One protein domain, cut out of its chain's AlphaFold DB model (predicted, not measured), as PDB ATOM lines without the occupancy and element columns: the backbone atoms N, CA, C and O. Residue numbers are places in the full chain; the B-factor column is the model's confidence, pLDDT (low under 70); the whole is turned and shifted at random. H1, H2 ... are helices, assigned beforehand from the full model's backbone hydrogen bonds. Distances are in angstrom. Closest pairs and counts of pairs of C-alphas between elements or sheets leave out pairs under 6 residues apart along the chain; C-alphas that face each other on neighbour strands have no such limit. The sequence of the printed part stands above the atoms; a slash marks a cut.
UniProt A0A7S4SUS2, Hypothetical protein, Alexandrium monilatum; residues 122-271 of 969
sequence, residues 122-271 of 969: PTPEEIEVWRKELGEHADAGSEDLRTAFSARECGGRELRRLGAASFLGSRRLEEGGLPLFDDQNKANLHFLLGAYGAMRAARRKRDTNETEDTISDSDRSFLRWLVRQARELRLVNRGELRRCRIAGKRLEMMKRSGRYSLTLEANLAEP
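Overview. This is residues 122 to 271 of the 969 residues of the protein "Hypothetical protein" of Alexandrium monilatum (UniProt A0A7S4SUS2). Two longer helices, H3 and H4, cross near the middle, with a long winding stretch, residues 149 to 188, along one side and smaller helices around them. The 150 printed residues have six named helices, H1 to H6 in order, and no named strand; the class is all helix, with under half in named elements. The whole is compact: radius of gyration of the C-alphas 15.2 A, spans 46 by 33 by 32 A.

Arrangement. H1, residues 124 to 136, touches H2, residues 145 to 148, with residues 134 to 136 alone; the closest C-alphas, of Leu 134 and Ala 148, are 6.2 A apart. H3, residues 189 to 206, touches H4, residues 217 to 232, with residues 192 to 199 alone, at a steep tilt of 47 degrees, opposite ways; the closest C-alphas, of Tyr 196 and Leu 223, are 6.9 A apart. H5, residues 238 to 243, is close to H3 but not clearly touching. H6, residues 248 to 257, touches no helix. Every O i to N i+4 pair is within hydrogen-bond range in H1, H4, H5 and H6, 13 of 14 in H3; H2 is too short for one.

Along the chain. H1 begins at C-alpha 124 (214.968, 207.878, 208.340); H6 ends at C-alpha 257 (249.646, 194.991, 218.722). H3 is 25.6 A long, H4 22.7 A.

Size, cuts and confidence. The printed part has no cut; the H2 to H3 link is long. No printed residue is under 70 in pLDDT.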
ATOM      1  N   PRO A 122     219.751 213.644 208.080       93.38
ATOM      2  CA  PRO A 122     219.236 212.754 207.041       93.38
ATOM      3  C   PRO A 122     217.867 212.180 207.405       93.38
ATOM      4  O   PRO A 122     217.540 212.006 208.584       93.38
ATOM      5  N   THR A 123     217.090 211.851 206.379       95.50
ATOM      6  CA  THR A 123     215.791 211.183 206.513       95.50
ATOM      7  C   THR A 123     215.947 209.783 207.133       95.50
ATOM      8  O   THR A 123     217.011 209.168 207.016       95.50
ATOM      9  N   PRO A 124     214.910 209.240 207.803       95.69
ATOM     10  CA  PRO A 124     214.968 207.878 208.340       95.69
ATOM     11  C   PRO A 124     215.212 206.826 207.245       95.69
ATOM     12  O   PRO A 124     215.948 205.873 207.477       95.69
ATOM     13  N   GLU A 125     214.680 207.045 206.042       96.62
ATOM     14  CA  GLU A 125     214.860 206.168 204.880       96.62
ATOM     15  C   GLU A 125     216.327 206.141 204.406       96.62
ATOM     16  O   GLU A 125     216.904 205.064 204.254       96.62
ATOM     17  N   GLU A 126     216.986 207.303 204.275       96.44
ATOM     18  CA  GLU A 126     218.436 207.378 204.011       96.44
ATOM     19  C   GLU A 126     219.256 206.677 205.107       96.44
ATOM     20  O   GLU A 126     220.207 205.956 204.808       96.44
ATOM     21  N   ILE A 127     218.880 206.849 206.381       97.06
ATOM     22  CA  ILE A 127     219.554 206.201 207.519       97.06
ATOM     23  C   ILE A 127     219.464 204.670 207.431       97.06
ATOM     24  O   ILE A 127     220.431 203.990 207.784       97.06
ATOM     25  N   GLU A 128     218.334 204.116 206.991       97.38
ATOM     26  CA  GLU A 128     218.154 202.669 206.829       97.38
ATOM     27  C   GLU A 128     218.947 202.119 205.638       97.38
ATOM     28  O   GLU A 128     219.632 201.102 205.790       97.38
ATOM     29  N   VAL A 129     218.952 202.824 204.500       97.69
ATOM     30  CA  VAL A 129     219.787 202.479 203.336       97.69
ATOM     31  C   VAL A 129     221.269 202.483 203.716       97.69
ATOM     32  O   VAL A 129     221.939 201.462 203.565       97.69
ATOM     33  N   TRP A 130     221.774 203.567 204.311       97.81
ATOM     34  CA  TRP A 130     223.183 203.664 204.709       97.81
ATOM     35  C   TRP A 130     223.561 202.690 205.828       97.81
ATOM     36  O   TRP A 130     224.704 202.236 205.889       97.81
ATOM     37  N   ARG A 131     222.624 202.326 206.717       97.56
ATOM     38  CA  ARG A 131     222.838 201.255 207.705       97.56
ATOM     39  C   ARG A 131     222.986 199.895 207.027       97.56
ATOM     40  O   ARG A 131     223.842 199.124 207.453       97.56
ATOM     41  N   LYS A 132     222.187 199.605 205.995       97.69
ATOM     42  CA  LYS A 132     222.300 198.369 205.210       97.69
ATOM     43  C   LYS A 132     223.620 198.326 204.440       97.69
ATOM     44  O   LYS A 132     224.342 197.346 204.576       97.69
ATOM     45  N   GLU A 133     223.975 199.398 203.734       96.88
ATOM     46  CA  GLU A 133     225.268 199.531 203.046       96.88
ATOM     47  C   GLU A 133     226.437 199.337 204.025       96.88
ATOM     48  O   GLU A 133     227.304 198.497 203.800       96.88
ATOM     49  N   LEU A 134     226.429 200.021 205.177       97.56
ATOM     50  CA  LEU A 134     227.447 199.843 206.222       97.56
ATOM     51  C   LEU A 134     227.492 198.406 206.773       97.56
ATOM     52  O   LEU A 134     228.565 197.940 207.146       97.56
ATOM     53  N   GLY A 135     226.366 197.688 206.792       97.75
ATOM     54  CA  GLY A 135     226.311 196.256 207.099       97.75
ATOM     55  C   GLY A 135     226.926 195.371 206.006       97.75
ATOM     56  O   GLY A 135     227.611 194.406 206.323       97.75
ATOM     57  N   GLU A 136     226.766 195.722 204.729       97.06
ATOM     58  CA  GLU A 136     227.417 195.036 203.597       97.06
ATOM     59  C   GLU A 136     228.945 195.252 203.573       97.06
ATOM     60  O   GLU A 136     229.677 194.448 202.995       97.06
ATOM     61  N   HIS A 137     229.441 196.287 204.260       96.62
ATOM     62  CA  HIS A 137     230.868 196.535 204.502       96.62
ATOM     63  C   HIS A 137     231.443 195.802 205.741       96.62
ATOM     64  O   HIS A 137     232.648 195.897 205.994       96.62
ATOM     65  N   ALA A 138     230.624 195.098 206.536       97.44
ATOM     66  CA  ALA A 138     231.055 194.368 207.737       97.44
ATOM     67  C   ALA A 138     231.891 193.107 207.419       97.44
ATOM     68  O   ALA A 138     231.946 192.638 206.282       97.44
ATOM     69  N   ASP A 139     232.547 192.524 208.433       96.75
ATOM     70  CA  ASP A 139     233.182 191.209 208.262       96.75
ATOM     71  C   ASP A 139     232.114 190.120 208.083       96.75
ATOM     72  O   ASP A 139     231.150 190.048 208.844       96.75
ATOM     73  N   ALA A 140     232.295 189.239 207.094       96.69
ATOM     74  CA  ALA A 140     231.330 188.190 206.782       96.69
ATOM     75  C   ALA A 140     231.090 187.262 207.991       96.69
ATOM     76  O   ALA A 140     232.002 186.570 208.447       96.69
ATOM     77  N   GLY A 141     229.853 187.245 208.497       94.75
ATOM     78  CA  GLY A 141     229.465 186.509 209.707       94.75
ATOM     79  C   GLY A 141     229.573 187.303 211.019       94.75
ATOM     80  O   GLY A 141     229.332 186.732 212.078       94.75
ATOM     81  N   SER A 142     229.907 188.597 210.976       95.44
ATOM     82  CA  SER A 142     229.875 189.498 212.133       95.44
ATOM     83  C   SER A 142     228.662 190.425 212.094       95.44
ATOM     84  O   SER A 142     228.578 191.312 211.250       95.44
ATOM     85  N   GLU A 143     227.777 190.304 213.083       95.50
ATOM     86  CA  GLU A 143     226.686 191.265 213.319       95.50
ATOM     87  C   GLU A 143     227.189 192.607 213.898       95.50
ATOM     88  O   GLU A 143     226.483 193.615 213.857       95.50
ATOM     89  N   ASP A 144     228.420 192.656 214.430       96.56
ATOM     90  CA  ASP A 144     228.996 193.879 214.994       96.56
ATOM     91  C   ASP A 144     229.442 194.856 213.891       96.56
ATOM     92  O   ASP A 144     230.490 194.682 213.256       96.56
ATOM     93  N   LEU A 145     228.677 195.944 213.736       97.31
ATOM     94  CA  LEU A 145     228.958 197.074 212.841       97.31
ATOM     95  C   LEU A 145     230.344 197.712 213.054       97.31
ATOM     96  O   LEU A 145     230.830 198.402 212.158       97.31
ATOM     97  N   ARG A 146     231.034 197.484 214.185       97.56
ATOM     98  CA  ARG A 146     232.441 197.904 214.352       97.56
ATOM     99  C   ARG A 146     233.370 197.273 213.311       97.56
ATOM    100  O   ARG A 146     234.379 197.888 212.972       97.56
ATOM    101  N   THR A 147     233.040 196.088 212.789       97.44
ATOM    102  CA  THR A 147     233.829 195.396 211.750       97.44
ATOM    103  C   THR A 147     233.784 196.065 210.379       97.44
ATOM    104  O   THR A 147     234.717 195.886 209.596       97.44
ATOM    105  N   ALA A 148     232.759 196.885 210.111       97.88
ATOM    106  CA  ALA A 148     232.641 197.683 208.891       97.88
ATOM    107  C   ALA A 148     233.584 198.899 208.856       97.88
ATOM    108  O   ALA A 148     233.736 199.557 207.825       97.88
ATOM    109  N   PHE A 149     234.235 199.202 209.981       98.31
ATOM    110  CA  PHE A 149     235.220 200.267 210.099       98.31
ATOM    111  C   PHE A 149     236.642 199.706 210.169       98.31
ATOM    112  O   PHE A 149     236.896 198.621 210.688       98.31
ATOM    113  N   SER A 150     237.599 200.497 209.691       97.19
ATOM    114  CA  SER A 150     239.017 200.133 209.646       97.19
ATOM    115  C   SER A 150     239.892 201.224 210.253       97.19
ATOM    116  O   SER A 150     239.671 202.415 210.038       97.19
ATOM    117  N   ALA A 151     240.914 200.825 211.006       97.19
ATOM    118  CA  ALA A 151     241.941 201.724 211.536       97.19
ATOM    119  C   ALA A 151     243.325 201.489 210.899       97.19
ATOM    120  O   ALA A 151     244.343 201.913 211.445       97.19
ATOM    121  N   ARG A 152     243.376 200.791 209.757       96.31
ATOM    122  CA  ARG A 152     244.619 200.485 209.035       96.31
ATOM    123  C   ARG A 152     245.238 201.755 208.441       96.31
ATOM    124  O   ARG A 152     244.548 202.576 207.835       96.31
ATOM    125  N   GLU A 153     246.558 201.887 208.564       95.44
ATOM    126  CA  GLU A 153     247.335 202.940 207.898       95.44
ATOM    127  C   GLU A 153     247.447 202.664 206.385       95.44
ATOM    128  O   GLU A 153     248.406 202.043 205.929       95.44
ATOM    129  N   CYS A 154     246.481 203.128 205.591       96.12
ATOM    130  CA  CYS A 154     246.513 202.959 204.136       96.12
ATOM    131  C   CYS A 154     247.633 203.786 203.478       96.12
ATOM    132  O   CYS A 154     247.677 205.017 203.566       96.12
ATOM    133  N   GLY A 155     248.536 203.112 202.770       95.62
ATOM    134  CA  GLY A 155     249.683 203.711 202.100       95.62
ATOM    135  C   GLY A 155     249.347 204.359 200.752       95.62
ATOM    136  O   GLY A 155     248.428 203.963 200.040       95.62
ATOM    137  N   GLY A 156     250.192 205.298 200.310       95.75
ATOM    138  CA  GLY A 156     250.075 206.004 199.017       95.75
ATOM    139  C   GLY A 156     250.234 205.147 197.743       95.75
ATOM    140  O   GLY A 156     250.385 205.697 196.648       95.75
ATOM    141  N   ARG A 157     250.255 203.813 197.871       96.31
ATOM    142  CA  ARG A 157     250.101 202.836 196.776       96.31
ATOM    143  C   ARG A 157     248.709 202.197 196.792       96.31
ATOM    144  O   ARG A 157     248.119 202.043 195.733       96.31
ATOM    145  N   GLU A 158     248.182 201.881 197.974       96.31
ATOM    146  CA  GLU A 158     246.828 201.346 198.178       96.31
ATOM    147  C   GLU A 158     245.789 202.411 197.804       96.31
ATOM    148  O   GLU A 158     244.936 202.152 196.965       96.31
ATOM    149  N   LEU A 159     245.983 203.657 198.258       96.75
ATOM    150  CA  LEU A 159     245.205 204.848 197.863       96.75
ATOM    151  C   LEU A 159     245.085 205.087 196.343       96.75
ATOM    152  O   LEU A 159     244.175 205.787 195.915       96.75
ATOM    153  N   ARG A 160     245.999 204.537 195.530       96.25
ATOM    154  CA  ARG A 160     245.975 204.613 194.052       96.25
ATOM    155  C   ARG A 160     245.418 203.356 193.372       96.25
ATOM    156  O   ARG A 160     245.333 203.317 192.151       96.25
ATOM    157  N   ARG A 161     245.067 202.331 194.150       96.69
ATOM    158  CA  ARG A 161     244.351 201.122 193.709       96.69
ATOM    159  C   ARG A 161     242.861 201.166 194.053       96.69
ATOM    160  O   ARG A 161     242.105 200.402 193.466       96.69
ATOM    161  N   LEU A 162     242.458 202.032 194.987       97.31
ATOM    162  CA  LEU A 162     241.060 202.242 195.355       97.31
ATOM    163  C   LEU A 162     240.213 202.628 194.131       97.31
ATOM    164  O   LEU A 162     240.612 203.473 193.325       97.31
ATOM    165  N   GLY A 163     239.039 202.008 194.008       97.00
ATOM    166  CA  GLY A 163     238.058 202.342 192.978       97.00
ATOM    167  C   GLY A 163     237.361 203.670 193.273       97.00
ATOM    168  O   GLY A 163     237.427 204.176 194.388       97.00
ATOM    169  N   ALA A 164     236.652 204.229 192.288       96.81
ATOM    170  CA  ALA A 164     235.943 205.503 192.452       96.81
ATOM    171  C   ALA A 164     234.902 205.469 193.594       96.81
ATOM    172  O   ALA A 164     234.786 206.437 194.335       96.81
ATOM    173  N   ALA A 165     234.235 204.326 193.799       96.50
ATOM    174  CA  ALA A 165     233.286 204.103 194.896       96.50
ATOM    175  C   ALA A 165     233.914 204.174 196.306       96.50
ATOM    176  O   ALA A 165     233.210 204.400 197.282       96.50
ATOM    177  N   SER A 166     235.240 204.032 196.440       97.38
ATOM    178  CA  SER A 166     235.932 204.178 197.730       97.38
ATOM    179  C   SER A 166     236.081 205.645 198.179       97.38
ATOM    180  O   SER A 166     236.625 205.910 199.258       97.38
ATOM    181  N   PHE A 167     235.633 206.598 197.356       97.56
ATOM    182  CA  PHE A 167     235.729 208.039 197.571       97.56
ATOM    183  C   PHE A 167     234.343 208.688 197.652       97.56
ATOM    184  O   PHE A 167     233.421 208.339 196.917       97.56
ATOM    185  N   LEU A 168     234.231 209.698 198.510       95.94
ATOM    186  CA  LEU A 168     233.054 210.551 198.643       95.94
ATOM    187  C   LEU A 168     232.748 211.256 197.306       95.94
ATOM    188  O   LEU A 168     233.658 211.787 196.661       95.94
ATOM    189  N   GLY A 169     231.481 211.260 196.889       93.69
ATOM    190  CA  GLY A 169     231.029 211.794 195.603       93.69
ATOM    191  C   GLY A 169     231.430 210.973 194.370       93.69
ATOM    192  O   GLY A 169     231.329 211.489 193.258       93.69
ATOM    193  N   SER A 170     231.914 209.733 194.539       94.94
ATOM    194  CA  SER A 170     232.351 208.828 193.457       94.94
ATOM    195  C   SER A 170     233.439 209.396 192.528       94.94
ATOM    196  O   SER A 170     233.553 208.986 191.373       94.94
ATOM    197  N   ARG A 171     234.260 210.334 193.023       94.88
ATOM    198  CA  ARG A 171     235.380 210.956 192.288       94.88
ATOM    199  C   ARG A 171     236.715 210.404 192.765       94.88
ATOM    200  O   ARG A 171     236.922 210.234 193.960       94.88
ATOM    201  N   ARG A 172     237.665 210.176 191.865       95.62
ATOM    202  CA  ARG A 172     239.015 209.710 192.228       95.62
ATOM    203  C   ARG A 172     239.817 210.799 192.944       95.62
ATOM    204  O   ARG A 172     239.556 211.992 192.800       95.62
ATOM    205  N   LEU A 173     240.878 210.395 193.647       94.75
ATOM    206  CA  LEU A 173     241.835 211.314 194.288       94.75
ATOM    207  C   LEU A 173     242.400 212.371 193.317       94.75
ATOM    208  O   LEU A 173     242.645 213.510 193.706       94.75
ATOM    209  N   GLU A 174     242.599 211.985 192.056       94.19
ATOM    210  CA  GLU A 174     243.124 212.831 190.972       94.19
ATOM    211  C   GLU A 174     242.110 213.899 190.514       94.19
ATOM    212  O   GLU A 174     242.500 214.966 190.051       94.19
ATOM    213  N   GLU A 175     240.816 213.652 190.737       94.62
ATOM    214  CA  GLU A 175     239.683 214.552 190.466       94.62
ATOM    215  C   GLU A 175     239.310 215.401 191.704       94.62
ATOM    216  O   GLU A 175     238.301 216.108 191.710       94.62
ATOM    217  N   GLY A 176     240.104 215.318 192.780       93.62
ATOM    218  CA  GLY A 176     239.850 215.993 194.057       93.62
ATOM    219  C   GLY A 176     238.890 215.257 194.999       93.62
ATOM    220  O   GLY A 176     238.506 215.822 196.024       93.62
ATOM    221  N   GLY A 177     238.513 214.012 194.687       95.50
ATOM    222  CA  GLY A 177     237.678 213.180 195.551       95.50
ATOM    223  C   GLY A 177     238.333 212.872 196.900       95.50
ATOM    224  O   GLY A 177     239.547 212.663 197.001       95.50
ATOM    225  N   LEU A 178     237.522 212.841 197.957       96.94
ATOM    226  CA  LEU A 178     237.979 212.545 199.315       96.94
ATOM    227  C   LEU A 178     237.859 211.037 199.575       96.94
ATOM    228  O   LEU A 178     236.743 210.526 199.503       96.94
ATOM    229  N   PRO A 179     238.949 210.308 199.883       97.62
ATOM    230  CA  PRO A 179     238.844 208.889 200.210       97.62
ATOM    231  C   PRO A 179     237.997 208.706 201.473       97.62
ATOM    232  O   PRO A 179     237.984 209.579 202.348       97.62
ATOM    233  N   LEU A 180     237.311 207.567 201.562       98.00
ATOM    234  CA  LEU A 180     236.434 207.212 202.679       98.00
ATOM    235  C   LEU A 180     236.590 205.737 203.077       98.00
ATOM    236  O   LEU A 180     236.756 205.439 204.261       98.00
ATOM    237  N   PHE A 181     236.621 204.841 202.089       98.06
ATOM    238  CA  PHE A 181     236.810 203.401 202.277       98.06
ATOM    239  C   PHE A 181     238.251 202.967 201.958       98.06
ATOM    240  O   PHE A 181     238.965 203.665 201.234       98.06
ATOM    241  N   ASP A 182     238.692 201.832 202.505       97.56
ATOM    242  CA  ASP A 182     240.007 201.236 202.228       97.56
ATOM    243  C   ASP A 182     239.976 200.094 201.190       97.56
ATOM    244  O   ASP A 182     238.991 199.882 200.485       97.56
ATOM    245  N   ASP A 183     241.094 199.373 201.055       96.94
ATOM    246  CA  ASP A 183     241.266 198.252 200.125       96.94
ATOM    247  C   ASP A 183     240.484 196.988 200.527       96.94
ATOM    248  O   ASP A 183     240.369 196.070 199.719       96.94
ATOM    249  N   GLN A 184     239.923 196.951 201.740       96.38
ATOM    250  CA  GLN A 184     238.953 195.945 202.186       96.38
ATOM    251  C   GLN A 184     237.507 196.439 202.032       96.38
ATOM    252  O   GLN A 184     236.583 195.789 202.512       96.38
ATOM    253  N   ASN A 185     237.310 197.584 201.366       96.94
ATOM    254  CA  ASN A 185     236.039 198.291 201.249       96.94
ATOM    255  C   ASN A 185     235.457 198.729 202.608       96.94
ATOM    256  O   ASN A 185     234.252 198.916 202.715       96.94
ATOM    257  N   LYS A 186     236.278 198.909 203.655       97.94
ATOM    258  CA  LYS A 186     235.815 199.292 205.002       97.94
ATOM    259  C   LYS A 186     235.965 200.782 205.255       97.94
ATOM    260  O   LYS A 186     236.928 201.399 204.799       97.94
ATOM    261  N   ALA A 187     235.049 201.367 206.026       98.06
ATOM    262  CA  ALA A 187     235.052 202.790 206.355       98.06
ATOM    263  C   ALA A 187     236.280 203.141 207.219       98.06
ATOM    264  O   ALA A 187     236.337 202.855 208.419       98.06
ATOM    265  N   ASN A 188     237.303 203.745 206.613       97.94
ATOM    266  CA  ASN A 188     238.586 203.932 207.275       97.94
ATOM    267  C   ASN A 188     238.571 205.188 208.160       97.94
ATOM    268  O   ASN A 188     238.335 206.301 207.692       97.94
ATOM    269  N   LEU A 189     238.874 205.036 209.449       98.06
ATOM    270  CA  LEU A 189     238.793 206.109 210.441       98.06
ATOM    271  C   LEU A 189     239.742 207.288 210.152       98.06
ATOM    272  O   LEU A 189     239.436 208.421 210.532       98.06
ATOM    273  N   HIS A 190     240.871 207.069 209.465       97.25
ATOM    274  CA  HIS A 190     241.751 208.161 209.030       97.25
ATOM    275  C   HIS A 190     241.117 208.976 207.905       97.25
ATOM    276  O   HIS A 190     241.181 210.208 207.919       97.25
ATOM    277  N   PHE A 191     240.506 208.283 206.945       97.88
ATOM    278  CA  PHE A 191     239.840 208.870 205.790       97.88
ATOM    279  C   PHE A 191     238.569 209.614 206.214       97.88
ATOM    280  O   PHE A 191     238.464 210.812 205.963       97.88
ATOM    281  N   LEU A 192     237.696 208.967 206.991       98.38
ATOM    282  CA  LEU A 192     236.490 209.542 207.596       98.38
ATOM    283  C   LEU A 192     236.776 210.857 208.345       98.38
ATOM    284  O   LEU A 192     236.138 211.883 208.100       98.38
ATOM    285  N   LEU A 193     237.779 210.857 209.233       98.12
ATOM    286  CA  LEU A 193     238.175 212.054 209.983       98.12
ATOM    287  C   LEU A 193     238.830 213.125 209.098       98.12
ATOM    288  O   LEU A 193     238.600 214.317 209.322       98.12
ATOM    289  N   GLY A 194     239.612 212.721 208.093       97.56
ATOM    290  CA  GLY A 194     240.220 213.622 207.114       97.56
ATOM    291  C   GLY A 194     239.177 214.329 206.248       97.56
ATOM    292  O   GLY A 194     239.190 215.559 206.160       97.56
ATOM    293  N   ALA A 195     238.234 213.574 205.683       97.38
ATOM    294  CA  ALA A 195     237.125 214.069 204.876       97.38
ATOM    295  C   ALA A 195     236.203 214.991 205.687       97.38
ATOM    296  O   ALA A 195     235.899 216.102 205.250       97.38
ATOM    297  N   TYR A 196     235.844 214.609 206.919       97.56
ATOM    298  CA  TYR A 196     235.076 215.475 207.820       97.56
ATOM    299  C   TYR A 196     235.826 216.780 208.143       97.56
ATOM    300  O   TYR A 196     235.230 217.860 208.186       97.56
ATOM    301  N   GLY A 197     237.151 216.709 208.317       97.19
ATOM    302  CA  GLY A 197     238.013 217.881 208.467       97.19
ATOM    303  C   GLY A 197     238.031 218.786 207.233       97.19
ATOM    304  O   GLY A 197     237.950 220.007 207.380       97.19
ATOM    305  N   ALA A 198     238.080 218.202 206.033       95.81
ATOM    306  CA  ALA A 198     238.031 218.915 204.760       95.81
ATOM    307  C   ALA A 198     236.673 219.608 204.549       95.81
ATOM    308  O   ALA A 198     236.647 220.823 204.363       95.81
ATOM    309  N   MET A 199     235.552 218.893 204.711       95.25
ATOM    310  CA  MET A 199     234.192 219.456 204.683       95.25
ATOM    311  C   MET A 199     234.045 220.620 205.680       95.25
ATOM    312  O   MET A 199     233.528 221.688 205.353       95.25
ATOM    313  N   ARG A 200     234.550 220.455 206.908       94.50
ATOM    314  CA  ARG A 200     234.490 221.492 207.950       94.50
ATOM    315  C   ARG A 200     235.396 222.695 207.661       94.50
ATOM    316  O   ARG A 200     235.128 223.788 208.164       94.50
ATOM    317  N   ALA A 201     236.459 222.517 206.878       94.06
ATOM    318  CA  ALA A 201     237.274 223.610 206.359       94.06
ATOM    319  C   ALA A 201     236.602 224.302 205.159       94.06
ATOM    320  O   ALA A 201     236.678 225.525 205.071       94.06
ATOM    321  N   ALA A 202     235.908 223.555 204.294       91.94
ATOM    322  CA  ALA A 202     235.134 224.084 203.171       91.94
ATOM    323  C   ALA A 202     233.971 224.970 203.649       91.94
ATOM    324  O   ALA A 202     233.907 226.125 203.243       91.94
ATOM    325  N   ARG A 203     233.153 224.520 204.619       91.38
ATOM    326  CA  ARG A 203     232.071 225.349 205.205       91.38
ATOM    327  C   ARG A 203     232.590 226.708 205.701       91.38
ATOM    328  O   ARG A 203     232.030 227.739 205.366       91.38
ATOM    329  N   ARG A 204     233.739 226.718 206.392       90.62
ATOM    330  CA  ARG A 204     234.410 227.950 206.864       90.62
ATOM    331  C   ARG A 204     234.989 228.840 205.759       90.62
ATOM    332  O   ARG A 204     235.328 229.984 206.044       90.62
ATOM    333  N   LYS A 205     235.192 228.310 204.550       90.44
ATOM    334  CA  LYS A 205     235.559 229.095 203.365       90.44
ATOM    335  C   LYS A 205     234.315 229.645 202.674       90.44
ATOM    336  O   LYS A 205     234.363 230.798 202.265       90.44
ATOM    337  N   ARG A 206     233.217 228.880 202.614       85.50
ATOM    338  CA  ARG A 206     231.916 229.331 202.087       85.50
ATOM    339  C   ARG A 206     231.365 230.534 202.865       85.50
ATOM    340  O   ARG A 206     230.835 231.449 202.253       85.50
ATOM    341  N   ASP A 207     231.642 230.613 204.170       83.81
ATOM    342  CA  ASP A 207     231.416 231.811 205.007       83.81
ATOM    343  C   ASP A 207     232.200 233.078 204.547       83.81
ATOM    344  O   ASP A 207     232.034 234.148 205.133       83.81
ATOM    345  N   THR A 208     233.112 232.969 203.566       85.69
ATOM    346  CA  THR A 208     234.028 234.052 203.131       85.69
ATOM    347  C   THR A 208     234.170 234.234 201.615       85.69
ATOM    348  O   THR A 208     234.514 235.331 201.194       85.69
ATOM    349  N   ASN A 209     233.935 233.191 200.811       75.81
ATOM    350  CA  ASN A 209     234.021 233.180 199.350       75.81
ATOM    351  C   ASN A 209     232.965 232.214 198.794       75.81
ATOM    352  O   ASN A 209     232.834 231.098 199.297       75.81
ATOM    353  N   GLU A 210     232.319 232.578 197.691       79.12
ATOM    354  CA  GLU A 210     231.318 231.766 196.978       79.12
ATOM    355  C   GLU A 210     231.953 230.644 196.125       79.12
ATOM    356  O   GLU A 210     231.527 230.367 195.010       79.12
ATOM    357  N   THR A 211     233.014 229.995 196.619       75.00
ATOM    358  CA  THR A 211     233.617 228.850 195.922       75.00
ATOM    359  C   THR A 211     232.653 227.670 195.926       75.00
ATOM    360  O   THR A 211     232.261 227.224 197.007       75.00
ATOM    361  N   GLU A 212     232.334 227.153 194.740       75.94
ATOM    362  CA  GLU A 212     231.462 225.994 194.548       75.94
ATOM    363  C   GLU A 212     231.887 224.803 195.420       75.94
ATOM    364  O   GLU A 212     233.065 224.447 195.527       75.94
ATOM    365  N   ASP A 213     230.902 224.185 196.069       79.25
ATOM    366  CA  ASP A 213     231.120 223.043 196.944       79.25
ATOM    367  C   ASP A 213     231.311 221.766 196.111       79.25
ATOM    368  O   ASP A 213     230.366 221.215 195.555       79.25
ATOM    369  N   THR A 214     232.537 221.242 196.067       87.19
ATOM    370  CA  THR A 214     232.897 220.036 195.289       87.19
ATOM    371  C   THR A 214     232.329 218.718 195.842       87.19
ATOM    372  O   THR A 214     232.732 217.647 195.394       87.19
ATOM    373  N   ILE A 215     231.462 218.783 196.855       93.00
ATOM    374  CA  ILE A 215     230.904 217.655 197.608       93.00
ATOM    375  C   ILE A 215     229.391 217.868 197.647       93.00
ATOM    376  O   ILE A 215     228.954 218.933 198.095       93.00
ATOM    377  N   SER A 216     228.605 216.882 197.205       94.19
ATOM    378  CA  SER A 216     227.142 217.002 197.191       94.19
ATOM    379  C   SER A 216     226.579 217.151 198.609       94.19
ATOM    380  O   SER A 216     227.247 216.854 199.600       94.19
ATOM    381  N   ASP A 217     225.351 217.641 198.746       93.25
ATOM    382  CA  ASP A 217     224.765 217.806 200.077       93.25
ATOM    383  C   ASP A 217     224.317 216.468 200.706       93.25
ATOM    384  O   ASP A 217     224.380 216.340 201.932       93.25
ATOM    385  N   SER A 218     224.041 215.434 199.897       94.56
ATOM    386  CA  SER A 218     223.836 214.047 200.351       94.56
ATOM    387  C   SER A 218     225.137 213.367 200.806       94.56
ATOM    388  O   SER A 218     225.170 212.751 201.869       94.56
ATOM    389  N   ASP A 219     226.259 213.572 200.104       95.88
ATOM    390  CA  ASP A 219     227.590 213.162 200.592       95.88
ATOM    391  C   ASP A 219     227.879 213.738 201.992       95.88
ATOM    392  O   ASP A 219     228.528 213.110 202.831       95.88
ATOM    393  N   ARG A 220     227.408 214.961 202.272       95.38
ATOM    394  CA  ARG A 220     227.626 215.633 203.561       95.38
ATOM    395  C   ARG A 220     226.714 215.109 204.659       95.38
ATOM    396  O   ARG A 220     227.172 215.069 205.803       95.38
ATOM    397  N   SER A 221     225.461 214.757 204.375       95.81
ATOM    398  CA  SER A 221     224.590 214.107 205.363       95.81
ATOM    399  C   SER A 221     225.093 212.690 205.664       95.81
ATOM    400  O   SER A 221     225.286 212.378 206.842       95.81
ATOM    401  N   PHE A 222     225.481 211.911 204.648       96.81
ATOM    402  CA  PHE A 222     226.129 210.600 204.802       96.81
ATOM    403  C   PHE A 222     227.422 210.672 205.631       96.81
ATOM    404  O   PHE A 222     227.576 209.968 206.630       96.81
ATOM    405  N   LEU A 223     228.333 211.600 205.311       97.25
ATOM    406  CA  LEU A 223     229.586 211.779 206.053       97.25
ATOM    407  C   LEU A 223     229.355 212.205 207.517       97.25
ATOM    408  O   LEU A 223     230.096 211.791 208.413       97.25
ATOM    409  N   ARG A 224     228.326 213.021 207.792       96.44
ATOM    410  CA  ARG A 224     227.913 213.365 209.168       96.44
ATOM    411  C   ARG A 224     227.315 212.161 209.895       96.44
ATOM    412  O   ARG A 224     227.573 212.008 211.090       96.44
ATOM    413  N   TRP A 225     226.548 211.328 209.198       97.25
ATOM    414  CA  TRP A 225     225.947 210.110 209.732       97.25
ATOM    415  C   TRP A 225     227.006 209.049 210.067       97.25
ATOM    416  O   TRP A 225     227.033 208.576 211.201       97.25
ATOM    417  N   LEU A 226     227.969 208.779 209.179       98.00
ATOM    418  CA  LEU A 226     229.106 207.890 209.470       98.00
ATOM    419  C   LEU A 226     229.920 208.372 210.681       98.00
ATOM    420  O   LEU A 226     230.297 207.577 211.538       98.00
ATOM    421  N   VAL A 227     230.151 209.684 210.805       97.81
ATOM    422  CA  VAL A 227     230.801 210.281 211.988       97.81
ATOM    423  C   VAL A 227     229.957 210.131 213.262       97.81
ATOM    424  O   VAL A 227     230.519 209.985 214.351       97.81
ATOM    425  N   ARG A 228     228.622 210.158 213.153       97.19
ATOM    426  CA  ARG A 228     227.684 209.912 214.260       97.19
ATOM    427  C   ARG A 228     227.763 208.444 214.709       97.19
ATOM    428  O   ARG A 228     228.067 208.206 215.878       97.19
ATOM    429  N   GLN A 229     227.658 207.493 213.775       97.88
ATOM    430  CA  GLN A 229     227.798 206.052 214.036       97.88
ATOM    431  C   GLN A 229     229.175 205.688 214.614       97.88
ATOM    432  O   GLN A 229     229.253 205.039 215.654       97.88
ATOM    433  N   ALA A 230     230.272 206.180 214.031       98.00
ATOM    434  CA  ALA A 230     231.626 205.921 214.534       98.00
ATOM    435  C   ALA A 230     231.864 206.469 215.957       98.00
ATOM    436  O   ALA A 230     232.713 205.957 216.687       98.00
ATOM    437  N   ARG A 231     231.121 207.496 216.385       97.12
ATOM    438  CA  ARG A 231     231.149 207.991 217.770       97.12
ATOM    439  C   ARG A 231     230.276 207.139 218.698       97.12
ATOM    440  O   ARG A 231     230.706 206.834 219.806       97.12
ATOM    441  N   GLU A 232     229.081 206.745 218.263       96.25
ATOM    442  CA  GLU A 232     228.176 205.865 219.025       96.25
ATOM    443  C   GLU A 232     228.796 204.484 219.288       96.25
ATOM    444  O   GLU A 232     228.807 204.021 220.428       96.25
ATOM    445  N   LEU A 233     229.460 203.903 218.286       97.06
ATOM    446  CA  LEU A 233     230.252 202.672 218.399       97.06
ATOM    447  C   LEU A 233     231.588 202.849 219.163       97.06
ATOM    448  O   LEU A 233     232.380 201.912 219.236       97.06
ATOM    449  N   ARG A 234     231.861 204.038 219.729       96.88
ATOM    450  CA  ARG A 234     233.104 204.415 220.442       96.88
ATOM    451  C   ARG A 234     234.395 204.235 219.627       96.88
ATOM    452  O   ARG A 234     235.481 204.109 220.188       96.88
ATOM    453  N   LEU A 235     234.312 204.275 218.299       97.38
ATOM    454  CA  LEU A 235     235.468 204.192 217.398       97.38
ATOM    455  C   LEU A 235     236.222 205.526 217.302       97.38
ATOM    456  O   LEU A 235     237.429 205.541 217.048       97.38
ATOM    457  N   VAL A 236     235.518 206.642 217.516       97.94
ATOM    458  CA  VAL A 236     236.036 208.015 217.440       97.94
ATOM    459  C   VAL A 236     235.579 208.831 218.650       97.94
ATOM    460  O   VAL A 236     234.389 209.055 218.854       97.94
ATOM    461  N   ASN A 237     236.541 209.366 219.400       96.81
ATOM    462  CA  ASN A 237     236.306 210.284 220.520       96.81
ATOM    463  C   ASN A 237     236.101 211.733 220.010       96.81
ATOM    464  O   ASN A 237     236.759 212.180 219.064       96.81
ATOM    465  N   ARG A 238     235.231 212.532 220.648       95.69
ATOM    466  CA  ARG A 238     234.953 213.947 220.291       95.69
ATOM    467  C   ARG A 238     236.201 214.842 220.230       95.69
ATOM    468  O   ARG A 238     236.218 215.830 219.495       95.69
ATOM    469  N   GLY A 239     237.262 214.520 220.962       96.19
ATOM    470  CA  GLY A 239     238.597 215.120 220.896       96.19
ATOM    471  C   GLY A 239     239.414 214.724 219.658       96.19
ATOM    472  O   GLY A 239     240.172 215.547 219.142       96.19
ATOM    473  N   GLU A 240     239.256 213.512 219.126       96.88
ATOM    474  CA  GLU A 240     239.779 213.113 217.806       96.88
ATOM    475  C   GLU A 240     238.987 213.804 216.693       96.88
ATOM    476  O   GLU A 240     239.582 214.450 215.829       96.88
ATOM    477  N   LEU A 241     237.653 213.828 216.795       96.94
ATOM    478  CA  LEU A 241     236.774 214.546 215.867       96.94
ATOM    479  C   LEU A 241     237.054 216.062 215.833       96.94
ATOM    480  O   LEU A 241     237.094 216.678 214.768       96.94
ATOM    481  N   ARG A 242     237.334 216.687 216.987       96.12
ATOM    482  CA  ARG A 242     237.764 218.099 217.065       96.12
ATOM    483  C   ARG A 242     239.109 218.355 216.379       96.12
ATOM    484  O   ARG A 242     239.283 219.450 215.843       96.12
ATOM    485  N   ARG A 243     240.027 217.380 216.398       96.56
ATOM    486  CA  ARG A 243     241.341 217.414 215.721       96.56
ATOM    487  C   ARG A 243     241.283 216.946 214.263       96.56
ATOM    488  O   ARG A 243     242.239 217.185 213.531       96.56
ATOM    489  N   CYS A 244     240.182 216.309 213.856       97.62
ATOM    490  CA  CYS A 244     240.001 215.655 212.556       97.62
ATOM    491  C   CYS A 244     241.093 214.598 212.273       97.62
ATOM    492  O   CYS A 244     241.504 214.418 211.130       97.62
ATOM    493  N   ARG A 245     241.608 213.946 213.335       97.69
ATOM    494  CA  ARG A 245     242.674 212.923 213.309       97.69
ATOM    495  C   ARG A 245     242.593 212.018 214.545       97.69
ATOM    496  O   ARG A 245     242.345 212.521 215.645       97.69
ATOM    497  N   ILE A 246     242.878 210.727 214.363       97.25
ATOM    498  CA  ILE A 246     243.061 209.735 215.442       97.25
ATOM    499  C   ILE A 246     244.234 210.161 216.345       97.25
ATOM    500  O   ILE A 246     245.188 210.802 215.892       97.25
ATOM    501  N   ALA A 247     244.179 209.832 217.635       97.00
ATOM    502  CA  ALA A 247     245.280 210.075 218.559       97.00
ATOM    503  C   ALA A 247     246.510 209.211 218.208       97.00
ATOM    504  O   ALA A 247     246.440 207.987 218.239       97.00
ATOM    505  N   GLY A 248     247.665 209.842 217.956       96.56
ATOM    506  CA  GLY A 248     248.896 209.135 217.557       96.56
ATOM    507  C   GLY A 248     249.317 208.008 218.511       96.56
ATOM    508  O   GLY A 248     249.677 206.936 218.048       96.56
ATOM    509  N   LYS A 249     249.149 208.190 219.831       96.38
ATOM    510  CA  LYS A 249     249.379 207.127 220.830       96.38
ATOM    511  C   LYS A 249     248.513 205.882 220.591       96.38
ATOM    512  O   LYS A 249     249.011 204.771 220.691       96.38
ATOM    513  N   ARG A 250     247.226 206.066 220.279       96.00
ATOM    514  CA  ARG A 250     246.267 204.978 220.018       96.00
ATOM    515  C   ARG A 250     246.644 204.232 218.736       96.00
ATOM    516  O   ARG A 250     246.681 203.008 218.736       96.00
ATOM    517  N   LEU A 251     247.031 204.969 217.694       96.12
ATOM    518  CA  LEU A 251     247.556 204.400 216.451       96.12
ATOM    519  C   LEU A 251     248.858 203.610 216.676       96.12
ATOM    520  O   LEU A 251     248.988 202.491 216.192       96.12
ATOM    521  N   GLU A 252     249.795 204.143 217.467       96.06
ATOM    522  CA  GLU A 252     251.003 203.417 217.875       96.06
ATOM    523  C   GLU A 252     250.678 202.131 218.648       96.06
ATOM    524  O   GLU A 252     251.365 201.135 218.450       96.06
ATOM    525  N   MET A 253     249.646 202.114 219.498       95.44
ATOM    526  CA  MET A 253     249.233 200.898 220.210       95.44
ATOM    527  C   MET A 253     248.653 199.841 219.259       95.44
ATOM    528  O   MET A 253     249.088 198.693 219.330       95.44
ATOM    529  N   MET A 254     247.785 200.214 218.307       95.94
ATOM    530  CA  MET A 254     247.312 199.292 217.253       95.94
ATOM    531  C   MET A 254     248.471 198.754 216.398       95.94
ATOM    532  O   MET A 254     248.528 197.575 216.055       95.94
ATOM    533  N   LYS A 255     249.442 199.618 216.088       95.81
ATOM    534  CA  LYS A 255     250.622 199.273 215.292       95.81
ATOM    535  C   LYS A 255     251.598 198.355 216.034       95.81
ATOM    536  O   LYS A 255     252.228 197.516 215.400       95.81
ATOM    537  N   ARG A 256     251.697 198.477 217.364       96.38
ATOM    538  CA  ARG A 256     252.471 197.572 218.238       96.38
ATOM    539  C   ARG A 256     251.757 196.243 218.492       96.38
ATOM    540  O   ARG A 256     252.430 195.227 218.599       96.38
ATOM    541  N   SER A 257     250.424 196.232 218.583       94.44
ATOM    542  CA  SER A 257     249.646 194.991 218.722       94.44
ATOM    543  C   SER A 257     249.538 194.209 217.407       94.44
ATOM    544  O   SER A 257     249.193 193.028 217.425       94.44
ATOM    545  N   GLY A 258     249.783 194.868 216.268       93.69
ATOM    546  CA  GLY A 258     249.582 194.324 214.922       93.69
ATOM    547  C   GLY A 258     248.108 194.122 214.552       93.69
ATOM    548  O   GLY A 258     247.807 193.655 213.455       93.69
ATOM    549  N   ARG A 259     247.176 194.463 215.451       91.44
ATOM    550  CA  ARG A 259     245.741 194.205 215.315       91.44
ATOM    551  C   ARG A 259     245.013 195.533 215.169       91.44
ATOM    552  O   ARG A 259     244.775 196.214 216.159       91.44
ATOM    553  N   TYR A 260     244.610 195.862 213.944       94.06
ATOM    554  CA  TYR A 260     243.789 197.042 213.636       94.06
ATOM    555  C   TYR A 260     242.274 196.787 213.758       94.06
ATOM    556  O   TYR A 260     241.487 197.684 213.467       94.06
ATOM    557  N   SER A 261     241.852 195.583 214.181       92.75
ATOM    558  CA  SER A 261     240.430 195.262 214.368       92.75
ATOM    559  C   SER A 261     239.803 196.123 215.460       92.75
ATOM    560  O   SER A 261     240.326 196.207 216.575       92.75
ATOM    561  N   LEU A 262     238.650 196.709 215.153       95.19
ATOM    562  CA  LEU A 262     237.881 197.554 216.064       95.19
ATOM    563  C   LEU A 262     236.883 196.766 216.934       95.19
ATOM    564  O   LEU A 262     236.216 197.361 217.777       95.19
ATOM    565  N   THR A 263     236.836 195.435 216.802       95.00
ATOM    566  CA  THR A 263     236.144 194.552 217.761       95.00
ATOM    567  C   THR A 263     236.874 194.454 219.104       95.00
ATOM    568  O   THR A 263     236.261 194.151 220.123       95.00
ATOM    569  N   LEU A 264     238.183 194.735 219.134       93.81
ATOM    570  CA  LEU A 264     238.991 194.711 220.353       93.81
ATOM    571  C   LEU A 264     238.789 195.998 221.158       93.81
ATOM    572  O   LEU A 264     239.131 197.082 220.687       93.81
ATOM    573  N   GLU A 265     238.328 195.883 222.405       94.94
ATOM    574  CA  GLU A 265     238.041 197.051 223.254       94.94
ATOM    575  C   GLU A 265     239.262 197.958 223.476       94.94
ATOM    576  O   GLU A 265     239.135 199.181 223.465       94.94
ATOM    577  N   ALA A 266     240.464 197.379 223.558       93.44
ATOM    578  CA  ALA A 266     241.729 198.114 223.665       93.44
ATOM    579  C   ALA A 266     242.053 199.009 222.446       93.44
ATOM    580  O   ALA A 266     242.902 199.895 222.541       93.44
ATOM    581  N   ASN A 267     241.384 198.794 221.306       95.25
ATOM    582  CA  ASN A 267     241.511 199.619 220.104       95.25
ATOM    583  C   ASN A 267     240.409 200.685 219.986       95.25
ATOM    584  O   ASN A 267     240.505 201.556 219.112       95.25
ATOM    585  N   LEU A 268     239.378 200.658 220.837       96.50
ATOM    586  CA  LEU A 268     238.336 201.687 220.879       96.50
ATOM    587  C   LEU A 268     238.912 203.039 221.329       96.50
ATOM    588  O   LEU A 268     240.060 203.156 221.762       96.50
ATOM    589  N   ALA A 269     238.127 204.098 221.171       96.44
ATOM    590  CA  ALA A 269     238.487 205.410 221.670       96.44
ATOM    591  C   ALA A 269     238.076 205.533 223.146       96.44
ATOM    592  O   ALA A 269     236.886 205.507 223.467       96.44
ATOM    593  N   GLU A 270     239.053 205.723 224.039       95.00
ATOM    594  CA  GLU A 270     238.801 206.186 225.412       95.00
ATOM    595  C   GLU A 270     237.885 207.426 225.375       95.00
ATOM    596  O   GLU A 270     238.107 208.293 224.522       95.00
ATOM    597  N   PRO A 271     236.882 207.575 226.259       92.12
ATOM    598  CA  PRO A 271     236.073 208.792 226.316       92.12
ATOM    599  C   PRO A 271     236.946 209.986 226.730       92.12
ATOM    600  O   PRO A 271     237.742 209.888 227.661       92.12
TER     601      PRO A 271